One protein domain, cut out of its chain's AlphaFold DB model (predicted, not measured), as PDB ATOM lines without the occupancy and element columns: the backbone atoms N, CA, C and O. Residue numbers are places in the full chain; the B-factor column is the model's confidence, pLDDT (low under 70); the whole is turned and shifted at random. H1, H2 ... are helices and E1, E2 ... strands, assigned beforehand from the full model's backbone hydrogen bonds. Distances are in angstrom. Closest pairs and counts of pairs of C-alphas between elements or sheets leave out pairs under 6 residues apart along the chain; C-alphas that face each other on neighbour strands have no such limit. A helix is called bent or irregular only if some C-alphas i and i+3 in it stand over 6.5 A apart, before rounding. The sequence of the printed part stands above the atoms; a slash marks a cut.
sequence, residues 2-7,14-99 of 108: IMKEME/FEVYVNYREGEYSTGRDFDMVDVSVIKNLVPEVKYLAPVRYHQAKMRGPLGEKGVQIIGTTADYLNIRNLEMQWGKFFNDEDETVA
ATOM      1  N   ILE A   2      20.622  -4.489 -34.701       61.00
ATOM      2  CA  ILE A   2      22.013  -4.752 -35.136       61.00
ATOM      3  C   ILE A   2      22.942  -3.530 -34.970       61.00
ATOM      4  O   ILE A   2      24.038  -3.677 -34.446       61.00
ATOM      5  N   MET A   3      22.495  -2.311 -35.316       60.59
ATOM      6  CA  MET A   3      23.344  -1.105 -35.188       60.59
ATOM      7  C   MET A   3      23.868  -0.860 -33.765       60.59
ATOM      8  O   MET A   3      25.020  -0.493 -33.596       60.59
ATOM      9  N   LYS A   4      23.046  -1.122 -32.744       63.94
ATOM     10  CA  LYS A   4      23.405  -0.877 -31.340       63.94
ATOM     11  C   LYS A   4      24.408  -1.898 -30.786       63.94
ATOM     12  O   LYS A   4      25.133  -1.592 -29.850       63.94
ATOM     13  N   GLU A   5      24.454  -3.106 -31.353       64.00
ATOM     14  CA  GLU A   5      25.510  -4.075 -31.035       64.00
ATOM     15  C   GLU A   5      26.790  -3.787 -31.825       64.00
ATOM     16  O   GLU A   5      27.874  -3.893 -31.263       64.00
ATOM     17  N   MET A   6      26.685  -3.327 -33.079       62.09
ATOM     18  CA  MET A   6      27.842  -2.886 -33.872       62.09
ATOM     19  C   MET A   6      28.563  -1.681 -33.255       62.09
ATOM     20  O   MET A   6      29.778  -1.585 -33.368       62.09
ATOM     21  N   GLU A   7      27.855  -0.798 -32.546       60.31
ATOM     22  CA  GLU A   7      28.470   0.315 -31.805       60.31
ATOM     23  C   GLU A   7      29.455  -0.150 -30.715       60.31
ATOM     24  O   GLU A   7      30.441   0.538 -30.452       60.31
ATOM     25  N   PHE A  14      40.294  -0.304 -37.538       88.69
ATOM     26  CA  PHE A  14      40.563  -0.633 -38.933       88.69
ATOM     27  C   PHE A  14      41.604  -1.744 -39.009       88.69
ATOM     28  O   PHE A  14      42.649  -1.671 -38.364       88.69
ATOM     29  N   GLU A  15      41.324  -2.759 -39.820       89.56
ATOM     30  CA  GLU A  15      42.279  -3.815 -40.141       89.56
ATOM     31  C   GLU A  15      42.702  -3.673 -41.605       89.56
ATOM     32  O   GLU A  15      41.862  -3.620 -42.508       89.56
ATOM     33  N   VAL A  16      44.011  -3.586 -41.834       90.06
ATOM     34  CA  VAL A  16      44.597  -3.456 -43.171       90.06
ATOM     35  C   VAL A  16      45.140  -4.814 -43.593       90.06
ATOM     36  O   VAL A  16      45.938  -5.428 -42.887       90.06
ATOM     37  N   TYR A  17      44.696  -5.277 -44.755       88.00
ATOM     38  CA  TYR A  17      45.079  -6.554 -45.343       88.00
ATOM     39  C   TYR A  17      45.554  -6.334 -46.779       88.00
ATOM     40  O   TYR A  17      45.138  -5.373 -47.426       88.00
ATOM     41  N   VAL A  18      46.376  -7.253 -47.296       86.94
ATOM     42  CA  VAL A  18      46.592  -7.362 -48.749       86.94
ATOM     43  C   VAL A  18      45.264  -7.636 -49.453       86.94
ATOM     44  O   VAL A  18      44.317  -8.139 -48.833       86.94
ATOM     45  N   ASN A  19      45.170  -7.314 -50.741       84.38
ATOM     46  CA  ASN A  19      43.920  -7.442 -51.473       84.38
ATOM     47  C   ASN A  19      43.659  -8.900 -51.877       84.38
ATOM     48  O   ASN A  19      43.736  -9.292 -53.041       84.38
ATOM     49  N   TYR A  20      43.261  -9.714 -50.899       77.69
ATOM     50  CA  TYR A  20      42.899 -11.114 -51.114       77.69
ATOM     51  C   TYR A  20      41.762 -11.300 -52.131       77.69
ATOM     52  O   TYR A  20      41.619 -12.381 -52.700       77.69
ATOM     53  N   ARG A  21      40.940 -10.266 -52.375       77.00
ATOM     54  CA  ARG A  21      39.818 -10.335 -53.326       77.00
ATOM     55  C   ARG A  21      40.277 -10.358 -54.779       77.00
ATOM     56  O   ARG A  21      39.571 -10.915 -55.613       77.00
ATOM     57  N   GLU A  22      41.450  -9.807 -55.065       82.25
ATOM     58  CA  GLU A  22      42.080  -9.855 -56.390       82.25
ATOM     59  C   GLU A  22      43.050 -11.038 -56.533       82.25
ATOM     60  O   GLU A  22      43.747 -11.167 -57.535       82.25
ATOM     61  N   GLY A  23      43.053 -11.954 -55.557       76.81
ATOM     62  CA  GLY A  23      43.906 -13.141 -55.565       76.81
ATOM     63  C   GLY A  23      45.328 -12.882 -55.073       76.81
ATOM     64  O   GLY A  23      46.187 -13.749 -55.244       76.81
ATOM     65  N   GLU A  24      45.591 -11.728 -54.454       79.31
ATOM     66  CA  GLU A  24      46.847 -11.508 -53.746       79.31
ATOM     67  C   GLU A  24      46.917 -12.429 -52.525       79.31
ATOM     68  O   GLU A  24      45.974 -12.542 -51.741       79.31
ATOM     69  N   TYR A  25      48.058 -13.083 -52.345       75.88
ATOM     70  CA  TYR A  25      48.363 -13.833 -51.134       75.88
ATOM     71  C   TYR A  25      49.410 -13.063 -50.353       75.88
ATOM     72  O   TYR A  25      50.334 -12.511 -50.951       75.88
ATOM     73  N   SER A  26      49.318 -13.076 -49.022       77.75
ATOM     74  CA  SER A  26      50.390 -12.488 -48.227       77.75
ATOM     75  C   SER A  26      51.697 -13.239 -48.479       77.75
ATOM     76  O   SER A  26      51.802 -14.447 -48.258       77.75
ATOM     77  N   THR A  27      52.704 -12.500 -48.928       79.94
ATOM     78  CA  THR A  27      54.072 -12.983 -49.129       79.94
ATOM     79  C   THR A  27      54.884 -12.934 -47.833       79.94
ATOM     80  O   THR A  27      55.999 -13.459 -47.755       79.94
ATOM     81  N   GLY A  28      54.333 -12.293 -46.796       75.38
ATOM     82  CA  GLY A  28      55.017 -12.010 -45.539       75.38
ATOM     83  C   GLY A  28      56.029 -10.869 -45.636       75.38
ATOM     84  O   GLY A  28      56.772 -10.671 -44.678       75.38
ATOM     85  N   ARG A  29      56.069 -10.159 -46.771       79.69
ATOM     86  CA  ARG A  29      56.856  -8.935 -47.002       79.69
ATOM     87  C   ARG A  29      55.984  -7.763 -47.455       79.69
ATOM     88  O   ARG A  29      56.511  -6.746 -47.882       79.69
ATOM     89  N   ASP A  30      54.667  -7.938 -47.403       86.62
ATOM     90  CA  ASP A  30      53.697  -6.955 -47.895       86.62
ATOM     91  C   ASP A  30      53.567  -5.756 -46.944       86.62
ATOM     92  O   ASP A  30      53.145  -4.685 -47.361       86.62
ATOM     93  N   PHE A  31      53.948  -5.953 -45.678       89.75
ATOM     94  CA  PHE A  31      54.006  -4.930 -44.641       89.75
ATOM     95  C   PHE A  31      55.329  -5.040 -43.884       89.75
ATOM     96  O   PHE A  31      55.750  -6.146 -43.521       89.75
ATOM     97  N   ASP A  32      55.946  -3.898 -43.606       90.25
ATOM     98  CA  ASP A  32      57.172  -3.764 -42.823       90.25
ATOM     99  C   ASP A  32      56.927  -2.902 -41.565       90.25
ATOM    100  O   ASP A  32      55.993  -2.105 -41.477       90.25
ATOM    101  N   MET A  33      57.799  -3.030 -40.565       89.38
ATOM    102  CA  MET A  33      57.827  -2.141 -39.400       89.38
ATOM    103  C   MET A  33      58.065  -0.673 -39.786       89.38
ATOM    104  O   MET A  33      57.653   0.235 -39.054       89.38
ATOM    105  N   VAL A  34      58.702  -0.420 -40.935       91.81
ATOM    106  CA  VAL A  34      58.822   0.935 -41.493       91.81
ATOM    107  C   VAL A  34      57.444   1.535 -41.781       91.81
ATOM    108  O   VAL A  34      57.224   2.695 -41.434       91.81
ATOM    109  N   ASP A  35      56.494   0.760 -42.309       92.81
ATOM    110  CA  ASP A  35      55.139   1.248 -42.604       92.81
ATOM    111  C   ASP A  35      54.423   1.688 -41.327       92.81
ATOM    112  O   ASP A  35      53.818   2.759 -41.280       92.81
ATOM    113  N   VAL A  36      54.564   0.907 -40.249       91.94
ATOM    114  CA  VAL A  36      54.021   1.246 -38.922       91.94
ATOM    115  C   VAL A  36      54.565   2.593 -38.447       91.94
ATOM    116  O   VAL A  36      53.807   3.449 -37.990       91.94
ATOM    117  N   SER A  37      55.875   2.799 -38.589       91.56
ATOM    118  CA  SER A  37      56.544   4.035 -38.173       91.56
ATOM    119  C   SER A  37      56.097   5.233 -39.016       91.56
ATOM    120  O   SER A  37      55.820   6.305 -38.480       91.56
ATOM    121  N   VAL A  38      55.988   5.055 -40.335       95.38
ATOM    122  CA  VAL A  38      55.539   6.098 -41.266       95.38
ATOM    123  C   VAL A  38      54.091   6.495 -40.988       95.38
ATOM    124  O   VAL A  38      53.808   7.686 -40.887       95.38
ATOM    125  N   ILE A  39      53.184   5.531 -40.799       94.25
ATOM    126  CA  ILE A  39      51.771   5.816 -40.512       94.25
ATOM    127  C   ILE A  39      51.630   6.578 -39.192       94.25
ATOM    128  O   ILE A  39      50.960   7.608 -39.169       94.25
ATOM    129  N   LYS A  40      52.303   6.134 -38.119       91.44
ATOM    130  CA  LYS A  40      52.276   6.833 -36.820       91.44
ATOM    131  C   LYS A  40      52.779   8.278 -36.920       91.44
ATOM    132  O   LYS A  40      52.260   9.151 -36.232       91.44
ATOM    133  N   ASN A  41      53.764   8.539 -37.781       93.12
ATOM    134  CA  ASN A  41      54.312   9.883 -37.983       93.12
ATOM    135  C   ASN A  41      53.419  10.778 -38.855       93.12
ATOM    136  O   ASN A  41      53.351  11.982 -38.617       93.12
ATOM    137  N   LEU A  42      52.777  10.220 -39.885       96.75
ATOM    138  CA  LEU A  42      51.973  10.985 -40.845       96.75
ATOM    139  C   LEU A  42      50.521  11.189 -40.404       96.75
ATOM    140  O   LEU A  42      49.894  12.147 -40.849       96.75
ATOM    141  N   VAL A  43      49.985  10.297 -39.569       94.50
ATOM    142  CA  VAL A  43      48.576  10.299 -39.156       94.50
ATOM    143  C   VAL A  43      48.493  10.277 -37.625       94.50
ATOM    144  O   VAL A  43      48.253   9.222 -37.032       94.50
ATOM    145  N   PRO A  44      48.717  11.422 -36.951       90.44
ATOM    146  CA  PRO A  44      48.740  11.495 -35.488       90.44
ATOM    147  C   PRO A  44      47.395  11.135 -34.829       90.44
ATOM    148  O   PRO A  44      47.347  10.858 -33.632       90.44
ATOM    149  N   GLU A  45      46.297  11.115 -35.587       92.25
ATOM    150  CA  GLU A  45      44.980  10.663 -35.137       92.25
ATOM    151  C   GLU A  45      44.926   9.146 -34.878       92.25
ATOM    152  O   GLU A  45      44.051   8.673 -34.145       92.25
ATOM    153  N   VAL A  46      45.861   8.371 -35.444       91.88
ATOM    154  CA  VAL A  46      45.993   6.935 -35.170       91.88
ATOM    155  C   VAL A  46      46.611   6.749 -33.787       91.88
ATOM    156  O   VAL A  46      47.827   6.740 -33.612       91.88
ATOM    157  N   LYS A  47      45.745   6.576 -32.785       91.50
ATOM    158  CA  LYS A  47      46.157   6.448 -31.380       91.50
ATOM    159  C   LYS A  47      46.987   5.192 -31.093       91.50
ATOM    160  O   LYS A  47      47.910   5.255 -30.290       91.50
ATOM    161  N   TYR A  48      46.638   4.068 -31.715       92.12
ATOM    162  CA  TYR A  48      47.332   2.790 -31.562       92.12
ATOM    163  C   TYR A  48      47.437   2.105 -32.921       92.12
ATOM    164  O   TYR A  48      46.465   2.086 -33.678       92.12
ATOM    165  N   LEU A  49      48.597   1.521 -33.215       93.50
ATOM    166  CA  LEU A  49      48.821   0.757 -34.439       93.50
ATOM    167  C   LEU A  49      49.772  -0.398 -34.156       93.50
ATOM    168  O   LEU A  49      50.902  -0.180 -33.722       93.50
ATOM    169  N   ALA A  50      49.329  -1.614 -34.472       93.12
ATOM    170  CA  ALA A  50      50.130  -2.813 -34.308       93.12
ATOM    171  C   ALA A  50      50.106  -3.673 -35.580       93.12
ATOM    172  O   ALA A  50      49.021  -3.989 -36.076       93.12
ATOM    173  N   PRO A  51      51.272  -4.111 -36.090       92.69
ATOM    174  CA  PRO A  51      51.322  -5.153 -37.104       92.69
ATOM    175  C   PRO A  51      50.907  -6.484 -36.478       92.69
ATOM    176  O   PRO A  51      51.115  -6.714 -35.284       92.69
ATOM    177  N   VAL A  52      50.333  -7.383 -37.274       90.88
ATOM    178  CA  VAL A  52      49.879  -8.690 -36.794       90.88
ATOM    179  C   VAL A  52      50.333  -9.778 -37.751       90.88
ATOM    180  O   VAL A  52      50.030  -9.745 -38.942       90.88
ATOM    181  N   ARG A  53      51.023 -10.787 -37.217       88.19
ATOM    182  CA  ARG A  53      51.388 -11.998 -37.952       88.19
ATOM    183  C   ARG A  53      50.913 -13.232 -37.210       88.19
ATOM    184  O   ARG A  53      51.289 -13.456 -36.063       88.19
ATOM    185  N   TYR A  54      50.142 -14.066 -37.893       88.38
ATOM    186  CA  TYR A  54      49.681 -15.338 -37.353       88.38
ATOM    187  C   TYR A  54      50.620 -16.466 -37.775       88.38
ATOM    188  O   TYR A  54      50.987 -16.584 -38.944       88.38
ATOM    189  N   HIS A  55      50.983 -17.326 -36.830       88.19
ATOM    190  CA  HIS A  55      51.772 -18.521 -37.093       88.19
ATOM    191  C   HIS A  55      51.201 -19.709 -36.323       88.19
ATOM    192  O   HIS A  55      50.957 -19.618 -35.124       88.19
ATOM    193  N   GLN A  56      50.980 -20.831 -37.003       91.06
ATOM    194  CA  GLN A  56      50.574 -22.074 -36.350       91.06
ATOM    195  C   GLN A  56      51.821 -22.850 -35.946       91.06
ATOM    196  O   GLN A  56      52.700 -23.090 -36.772       91.06
ATOM    197  N   ALA A  57      51.890 -23.254 -34.684       90.94
ATOM    198  CA  ALA A  57      53.022 -23.985 -34.140       90.94
ATOM    199  C   ALA A  57      52.558 -25.074 -33.174       90.94
ATOM    200  O   ALA A  57      51.385 -25.172 -32.808       90.94
ATOM    201  N   LYS A  58      53.503 -25.901 -32.734       91.75
ATOM    202  CA  LYS A  58      53.294 -26.833 -31.632       91.75
ATOM    203  C   LYS A  58      54.099 -26.366 -30.427       91.75
ATOM    204  O   LYS A  58      55.309 -26.176 -30.522       91.75
ATOM    205  N   MET A  59      53.422 -26.168 -29.304       88.56
ATOM    206  CA  MET A  59      54.036 -25.802 -28.034       88.56
ATOM    207  C   MET A  59      54.202 -27.054 -27.182       88.56
ATOM    208  O   MET A  59      53.238 -27.782 -26.938       88.56
ATOM    209  N   ARG A  60      55.428 -27.294 -26.715       92.88
ATOM    210  CA  ARG A  60      55.753 -28.384 -25.797       92.88
ATOM    211  C   ARG A  60      55.830 -27.851 -24.373       92.88
ATOM    212  O   ARG A  60      56.608 -26.943 -24.098       92.88
ATOM    213  N   GLY A  61      55.043 -28.441 -23.483       89.31
ATOM    214  CA  GLY A  61      55.107 -28.220 -22.042       89.31
ATOM    215  C   GLY A  61      55.415 -29.516 -21.284       89.31
ATOM    216  O   GLY A  61      55.590 -30.568 -21.901       89.31
ATOM    217  N   PRO A  62      55.436 -29.472 -19.940       88.62
ATOM    218  CA  PRO A  62      55.745 -30.641 -19.109       88.62
ATOM    219  C   PRO A  62      54.791 -31.829 -19.310       88.62
ATOM    220  O   PRO A  62      55.181 -32.973 -19.112       88.62
ATOM    221  N   LEU A  63      53.543 -31.558 -19.708       89.94
ATOM    222  CA  LEU A  63      52.478 -32.556 -19.867       89.94
ATOM    223  C   LEU A  63      52.278 -33.019 -21.323       89.94
ATOM    224  O   LEU A  63      51.320 -33.732 -21.607       89.94
ATOM    225  N   GLY A  64      53.143 -32.598 -22.251       92.19
ATOM    226  CA  GLY A  64      53.071 -32.980 -23.662       92.19
ATOM    227  C   GLY A  64      53.045 -31.794 -24.623       92.19
ATOM    228  O   GLY A  64      53.476 -30.687 -24.299       92.19
ATOM    229  N   GLU A  65      52.562 -32.042 -25.836       93.38
ATOM    230  CA  GLU A  65      52.594 -31.096 -26.952       93.38
ATOM    231  C   GLU A  65      51.172 -30.707 -27.375       93.38
ATOM    232  O   GLU A  65      50.295 -31.565 -27.485       93.38
ATOM    233  N   LYS A  66      50.932 -29.414 -27.610       92.81
ATOM    234  CA  LYS A  66      49.649 -28.892 -28.098       92.81
ATOM    235  C   LYS A  66      49.852 -27.977 -29.297       92.81
ATOM    236  O   LYS A  66      50.819 -27.221 -29.346       92.81
ATOM    237  N   GLY A  67      48.925 -28.036 -30.250       90.69
ATOM    238  CA  GLY A  67      48.839 -27.039 -31.314       90.69
ATOM    239  C   GLY A  67      48.446 -25.683 -30.731       90.69
ATOM    240  O   GLY A  67      47.551 -25.614 -29.889       90.69
ATOM    241  N   VAL A  68      49.134 -24.629 -31.154       90.12
ATOM    242  CA  VAL A  68      48.891 -23.250 -30.730       90.12
ATOM    243  C   VAL A  68      48.949 -22.316 -31.933       90.12
ATOM    244  O   VAL A  68      49.720 -22.540 -32.868       90.12
ATOM    245  N   GLN A  69      48.184 -21.231 -31.864       88.88
ATOM    246  CA  GLN A  69      48.363 -20.083 -32.740       88.88
ATOM    247  C   GLN A  69      49.206 -19.040 -32.004       88.88
ATOM    248  O   GLN A  69      48.857 -18.604 -30.910       88.88
ATOM    249  N   ILE A  70      50.322 -18.655 -32.609       88.75
ATOM    250  CA  ILE A  70      51.187 -17.575 -32.152       88.75
ATOM    251  C   ILE A  70      50.801 -16.317 -32.925       88.75
ATOM    252  O   ILE A  70      50.705 -16.345 -34.154       88.75
ATOM    253  N   ILE A  71      50.606 -15.223 -32.194       89.50
ATOM    254  CA  ILE A  71      50.377 -13.893 -32.750       89.50
ATOM    255  C   ILE A  71      51.637 -13.070 -32.482       89.50
ATOM    256  O   ILE A  71      51.955 -12.779 -31.332       89.50
ATOM    257  N   GLY A  72      52.375 -12.737 -33.538       88.62
ATOM    258  CA  GLY A  72      53.469 -11.768 -33.483       88.62
ATOM    259  C   GLY A  72      52.913 -10.363 -33.684       88.62
ATOM    260  O   GLY A  72      52.236 -10.125 -34.684       88.62
ATOM    261  N   THR A  73      53.154  -9.462 -32.732       90.88
ATOM    262  CA  THR A  73      52.598  -8.103 -32.743       90.88
ATOM    263  C   THR A  73      53.405  -7.147 -31.853       90.88
ATOM    264  O   THR A  73      54.441  -7.555 -31.332       90.88
ATOM    265  N   THR A  74      52.952  -5.896 -31.709       90.12
ATOM    266  CA  THR A  74      53.557  -4.853 -30.852       90.12
ATOM    267  C   THR A  74      52.674  -4.540 -29.629       90.12
ATOM    268  O   THR A  74      51.533  -5.005 -29.550       90.12
ATOM    269  N   ALA A  75      53.187  -3.776 -28.663       87.62
ATOM    270  CA  ALA A  75      52.568  -3.471 -27.374       87.62
ATOM    271  C   ALA A  75      51.182  -2.822 -27.531       87.62
ATOM    272  O   ALA A  75      50.257  -3.104 -26.763       87.62
ATOM    273  N   ASP A  76      51.007  -2.032 -28.592       90.75
ATOM    274  CA  ASP A  76      49.744  -1.389 -28.962       90.75
ATOM    275  C   ASP A  76      48.591  -2.383 -29.156       90.75
ATOM    276  O   ASP A  76      47.430  -2.025 -28.948       90.75
ATOM    277  N   TYR A  77      48.880  -3.643 -29.499       90.25
ATOM    278  CA  TYR A  77      47.861  -4.665 -29.735       90.25
ATOM    279  C   TYR A  77      46.945  -4.889 -28.530       90.25
ATOM    280  O   TYR A  77      45.746  -5.120 -28.703       90.25
ATOM    281  N   LEU A  78      47.486  -4.772 -27.312       87.88
ATOM    282  CA  LEU A  78      46.710  -4.907 -26.080       87.88
ATOM    283  C   LEU A  78      45.597  -3.851 -26.010       87.88
ATOM    284  O   LEU A  78      44.451  -4.177 -25.703       87.88
ATOM    285  N   ASN A  79      45.928  -2.604 -26.363       88.44
ATOM    286  CA  ASN A  79      44.984  -1.490 -26.398       88.44
ATOM    287  C   ASN A  79      43.982  -1.636 -27.550       88.44
ATOM    288  O   ASN A  79      42.795  -1.388 -27.365       88.44
ATOM    289  N   ILE A  80      44.451  -2.073 -28.724       90.12
ATOM    290  CA  ILE A  80      43.621  -2.271 -29.921       90.12
ATOM    291  C   ILE A  80      42.544  -3.334 -29.679       90.12
ATOM    292  O   ILE A  80      41.401  -3.171 -30.100       90.12
ATOM    293  N   ARG A  81      42.899  -4.434 -29.006       86.75
ATOM    294  CA  ARG A  81      41.996  -5.570 -28.766       86.75
ATOM    295  C   ARG A  81      41.323  -5.541 -27.399       86.75
ATOM    296  O   ARG A  81      40.571  -6.464 -27.099       86.75
ATOM    297  N   ASN A  82      41.575  -4.495 -26.608       83.81
ATOM    298  CA  ASN A  82      41.055  -4.317 -25.255       83.81
ATOM    299  C   ASN A  82      41.239  -5.580 -24.392       83.81
ATOM    300  O   ASN A  82      40.295  -6.083 -23.782       83.81
ATOM    301  N   LEU A  83      42.448  -6.146 -24.421       81.94
ATOM    302  CA  LEU A  83      42.745  -7.391 -23.718       81.94
ATOM    303  C   LEU A  83      43.100  -7.108 -22.259       81.94
ATOM    304  O   LEU A  83      43.958  -6.276 -21.968       81.94
ATOM    305  N   GLU A  84      42.492  -7.863 -21.348       79.19
ATOM    306  CA  GLU A  84      42.849  -7.839 -19.934       79.19
ATOM    307  C   GLU A  84      43.882  -8.929 -19.627       79.19
ATOM    308  O   GLU A  84      43.653 -10.126 -19.835       79.19
ATOM    309  N   MET A  85      45.040  -8.517 -19.110       78.56
ATOM    310  CA  MET A  85      46.097  -9.442 -18.712       78.56
ATOM    311  C   MET A  85      45.705 -10.177 -17.429       78.56
ATOM    312  O   MET A  85      45.735  -9.613 -16.342       78.56
ATOM    313  N   GLN A  86      45.397 -11.468 -17.553       74.75
ATOM    314  CA  GLN A  86      45.058 -12.322 -16.408       74.75
ATOM    315  C   GLN A  86      46.263 -12.588 -15.491       74.75
ATOM    316  O   GLN A  86      46.110 -12.769 -14.284       74.75
ATOM    317  N   TRP A  87      47.472 -12.654 -16.060       63.75
ATOM    318  CA  TRP A  87      48.702 -12.906 -15.311       63.75
ATOM    319  C   TRP A  87      49.943 -12.418 -16.071       63.75
ATOM    320  O   TRP A  87      50.004 -12.518 -17.297       63.75
ATOM    321  N   GLY A  88      50.957 -11.940 -15.344       72.69
ATOM    322  CA  GLY A  88      52.196 -11.404 -15.916       72.69
ATOM    323  C   GLY A  88      52.088  -9.934 -16.345       72.69
ATOM    324  O   GLY A  88      51.233  -9.196 -15.869       72.69
ATOM    325  N   LYS A  89      52.984  -9.502 -17.235       71.69
ATOM    326  CA  LYS A  89      52.962  -8.186 -17.902       71.69
ATOM    327  C   LYS A  89      52.855  -8.413 -19.403       71.69
ATOM    328  O   LYS A  89      53.318  -9.451 -19.827       71.69
ATOM    329  N   PHE A  90      52.294  -7.514 -20.206       76.62
ATOM    330  CA  PHE A  90      52.495  -7.598 -21.662       76.62
ATOM    331  C   PHE A  90      53.916  -7.114 -22.021       76.62
ATOM    332  O   PHE A  90      54.607  -6.556 -21.161       76.62
ATOM    333  N   PHE A  91      54.385  -7.351 -23.249       76.56
ATOM    334  CA  PHE A  91      55.674  -6.806 -23.688       76.56
ATOM    335  C   PHE A  91      55.517  -5.299 -23.942       76.56
ATOM    336  O   PHE A  91      54.429  -4.830 -24.275       76.56
ATOM    337  N   ASN A  92      56.584  -4.541 -23.704       74.94
ATOM    338  CA  ASN A  92      56.639  -3.092 -23.892       74.94
ATOM    339  C   ASN A  92      57.665  -2.729 -24.978       74.94
ATOM    340  O   ASN A  92      58.406  -3.595 -25.443       74.94
ATOM    341  N   ASP A  93      57.752  -1.448 -25.333       72.75
ATOM    342  CA  ASP A  93      58.674  -0.949 -26.365       72.75
ATOM    343  C   ASP A  93      60.146  -1.342 -26.098       72.75
ATOM    344  O   ASP A  93      60.915  -1.636 -27.016       72.75
ATOM    345  N   GLU A  94      60.556  -1.427 -24.828       73.31
ATOM    346  CA  GLU A  94      61.889  -1.916 -24.460       73.31
ATOM    347  C   GLU A  94      62.060  -3.410 -24.772       73.31
ATOM    348  O   GLU A  94      63.083  -3.806 -25.319       73.31
ATOM    349  N   ASP A  95      61.076  -4.256 -24.458       67.69
ATOM    350  CA  ASP A  95      61.108  -5.689 -24.770       67.69
ATOM    351  C   ASP A  95      61.138  -5.939 -26.297       67.69
ATOM    352  O   ASP A  95      61.773  -6.900 -26.749       67.69
ATOM    353  N   GLU A  96      60.520  -5.050 -27.085       66.69
ATOM    354  CA  GLU A  96      60.534  -5.071 -28.554       66.69
ATOM    355  C   GLU A  96      61.907  -4.726 -29.137       66.69
ATOM    356  O   GLU A  96      62.426  -5.463 -29.980       66.69
ATOM    357  N   THR A  97      62.531  -3.645 -28.661       63.38
ATOM    358  CA  THR A  97      63.824  -3.159 -29.184       63.38
ATOM    359  C   THR A  97      64.974  -4.152 -29.005       63.38
ATOM    360  O   THR A  97      65.916  -4.146 -29.796       63.38
ATOM    361  N   VAL A  98      64.894  -5.051 -28.020       69.12
ATOM    362  CA  VAL A  98      65.894  -6.115 -27.800       69.12
ATOM    363  C   VAL A  98      65.465  -7.498 -28.311       69.12
ATOM    364  O   VAL A  98      66.142  -8.487 -28.021       69.12
ATOM    365  N   ALA A  99      64.359  -7.589 -29.061       61.97
ATOM    366  CA  ALA A  99      63.816  -8.832 -29.623       61.97
ATOM    367  C   ALA A  99      63.725  -9.978 -28.595       61.97
ATOM    368  O   ALA A  99      64.067 -11.137 -28.877       61.97
TER     369      ALA A  99
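What this domain is: This is residues 2 to 7 and 14 to 99 of the 108 residues of the protein "MacB_PCD domain-containing protein" of Desulfotomaculum aquiferis (UniProt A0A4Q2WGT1). What does the model look like? A long, bent two-stranded hairpin of E1 and E2 reaches away from a loose group of loops and short helices, H2, H3 and H4, while H1 stands detached beyond a cut. Which stretches stick out from the rest? Residues 2 to 7, of which 2 to 6 belong to H1, residues 19 to 24, residues 41 to 46 and residues 81 to 89 stand free. What is it made of? The printed part has 92 residues, with four named helices and two named strands in the order H1, H2, E1, E2, H3, H4; the sheet E1 - E2 is antiparallel, and the class is mixed, with 43 residues, under half, in named elements. The whole is loose, with a radius of gyration of the C-alphas of 16.5 A and spans of 46 by 41 by 34 A.

How they stand to each other: How do the strands stand? E1, residues 53 to 61, and E2, residues 64 to 72, form an antiparallel hairpin, with 154 degrees between their directions; N 53 and O 72 are within hydrogen-bond range at 2.9 A, and so are N 66 and O 59 at 2.9 A. E1 bends by 60 degrees at residue 56, and E2 bends by 58 degrees at residue 67. Do the helices meet? H2, residues 33 to 42, H3, residues 76 to 80, H4, residues 93 to 97, and H1, residues 2 to 6, touch no helix. H1 is apart from E1 and E2, and so is H4. How are their backbones? In H1, H2, H3 and H4 every O i to N i+4 pair is within hydrogen-bond range.

Where its parts are: Where are the strands? E1 runs 23.0 A from C-alpha 53 at (51.388, -11.998, -37.952), and E2 runs 23.4 A to C-alpha 72 at (53.469, -11.768, -33.483). How long are the helices? H2 measures 14.4 A from first to last C-alpha, H1 6.2 A, and H3 and H4 6.3 A each. Where does H4 end? Its C-alpha 97 is at (63.824, -3.159, -29.184).

The domain as a whole: How far does it reach? The two C-alphas farthest apart, those of Leu 42 and Leu 63, are 48.3 A apart. Where is the cut? Residues 8 to 13 are not printed, and C-alphas 7 and 14 are 14.1 A apart across the cut, which lies in the link from H1 to H2. Which links are long? The link from H3 to H4, with 12 residues, is long; those from E1 to E2 and from E2 to H3 are tight. Where is confidence low? The mean pLDDT of the printed part is 83.8, and residues 2 to 7, residue 87 and residues 95 to 99 are under 70.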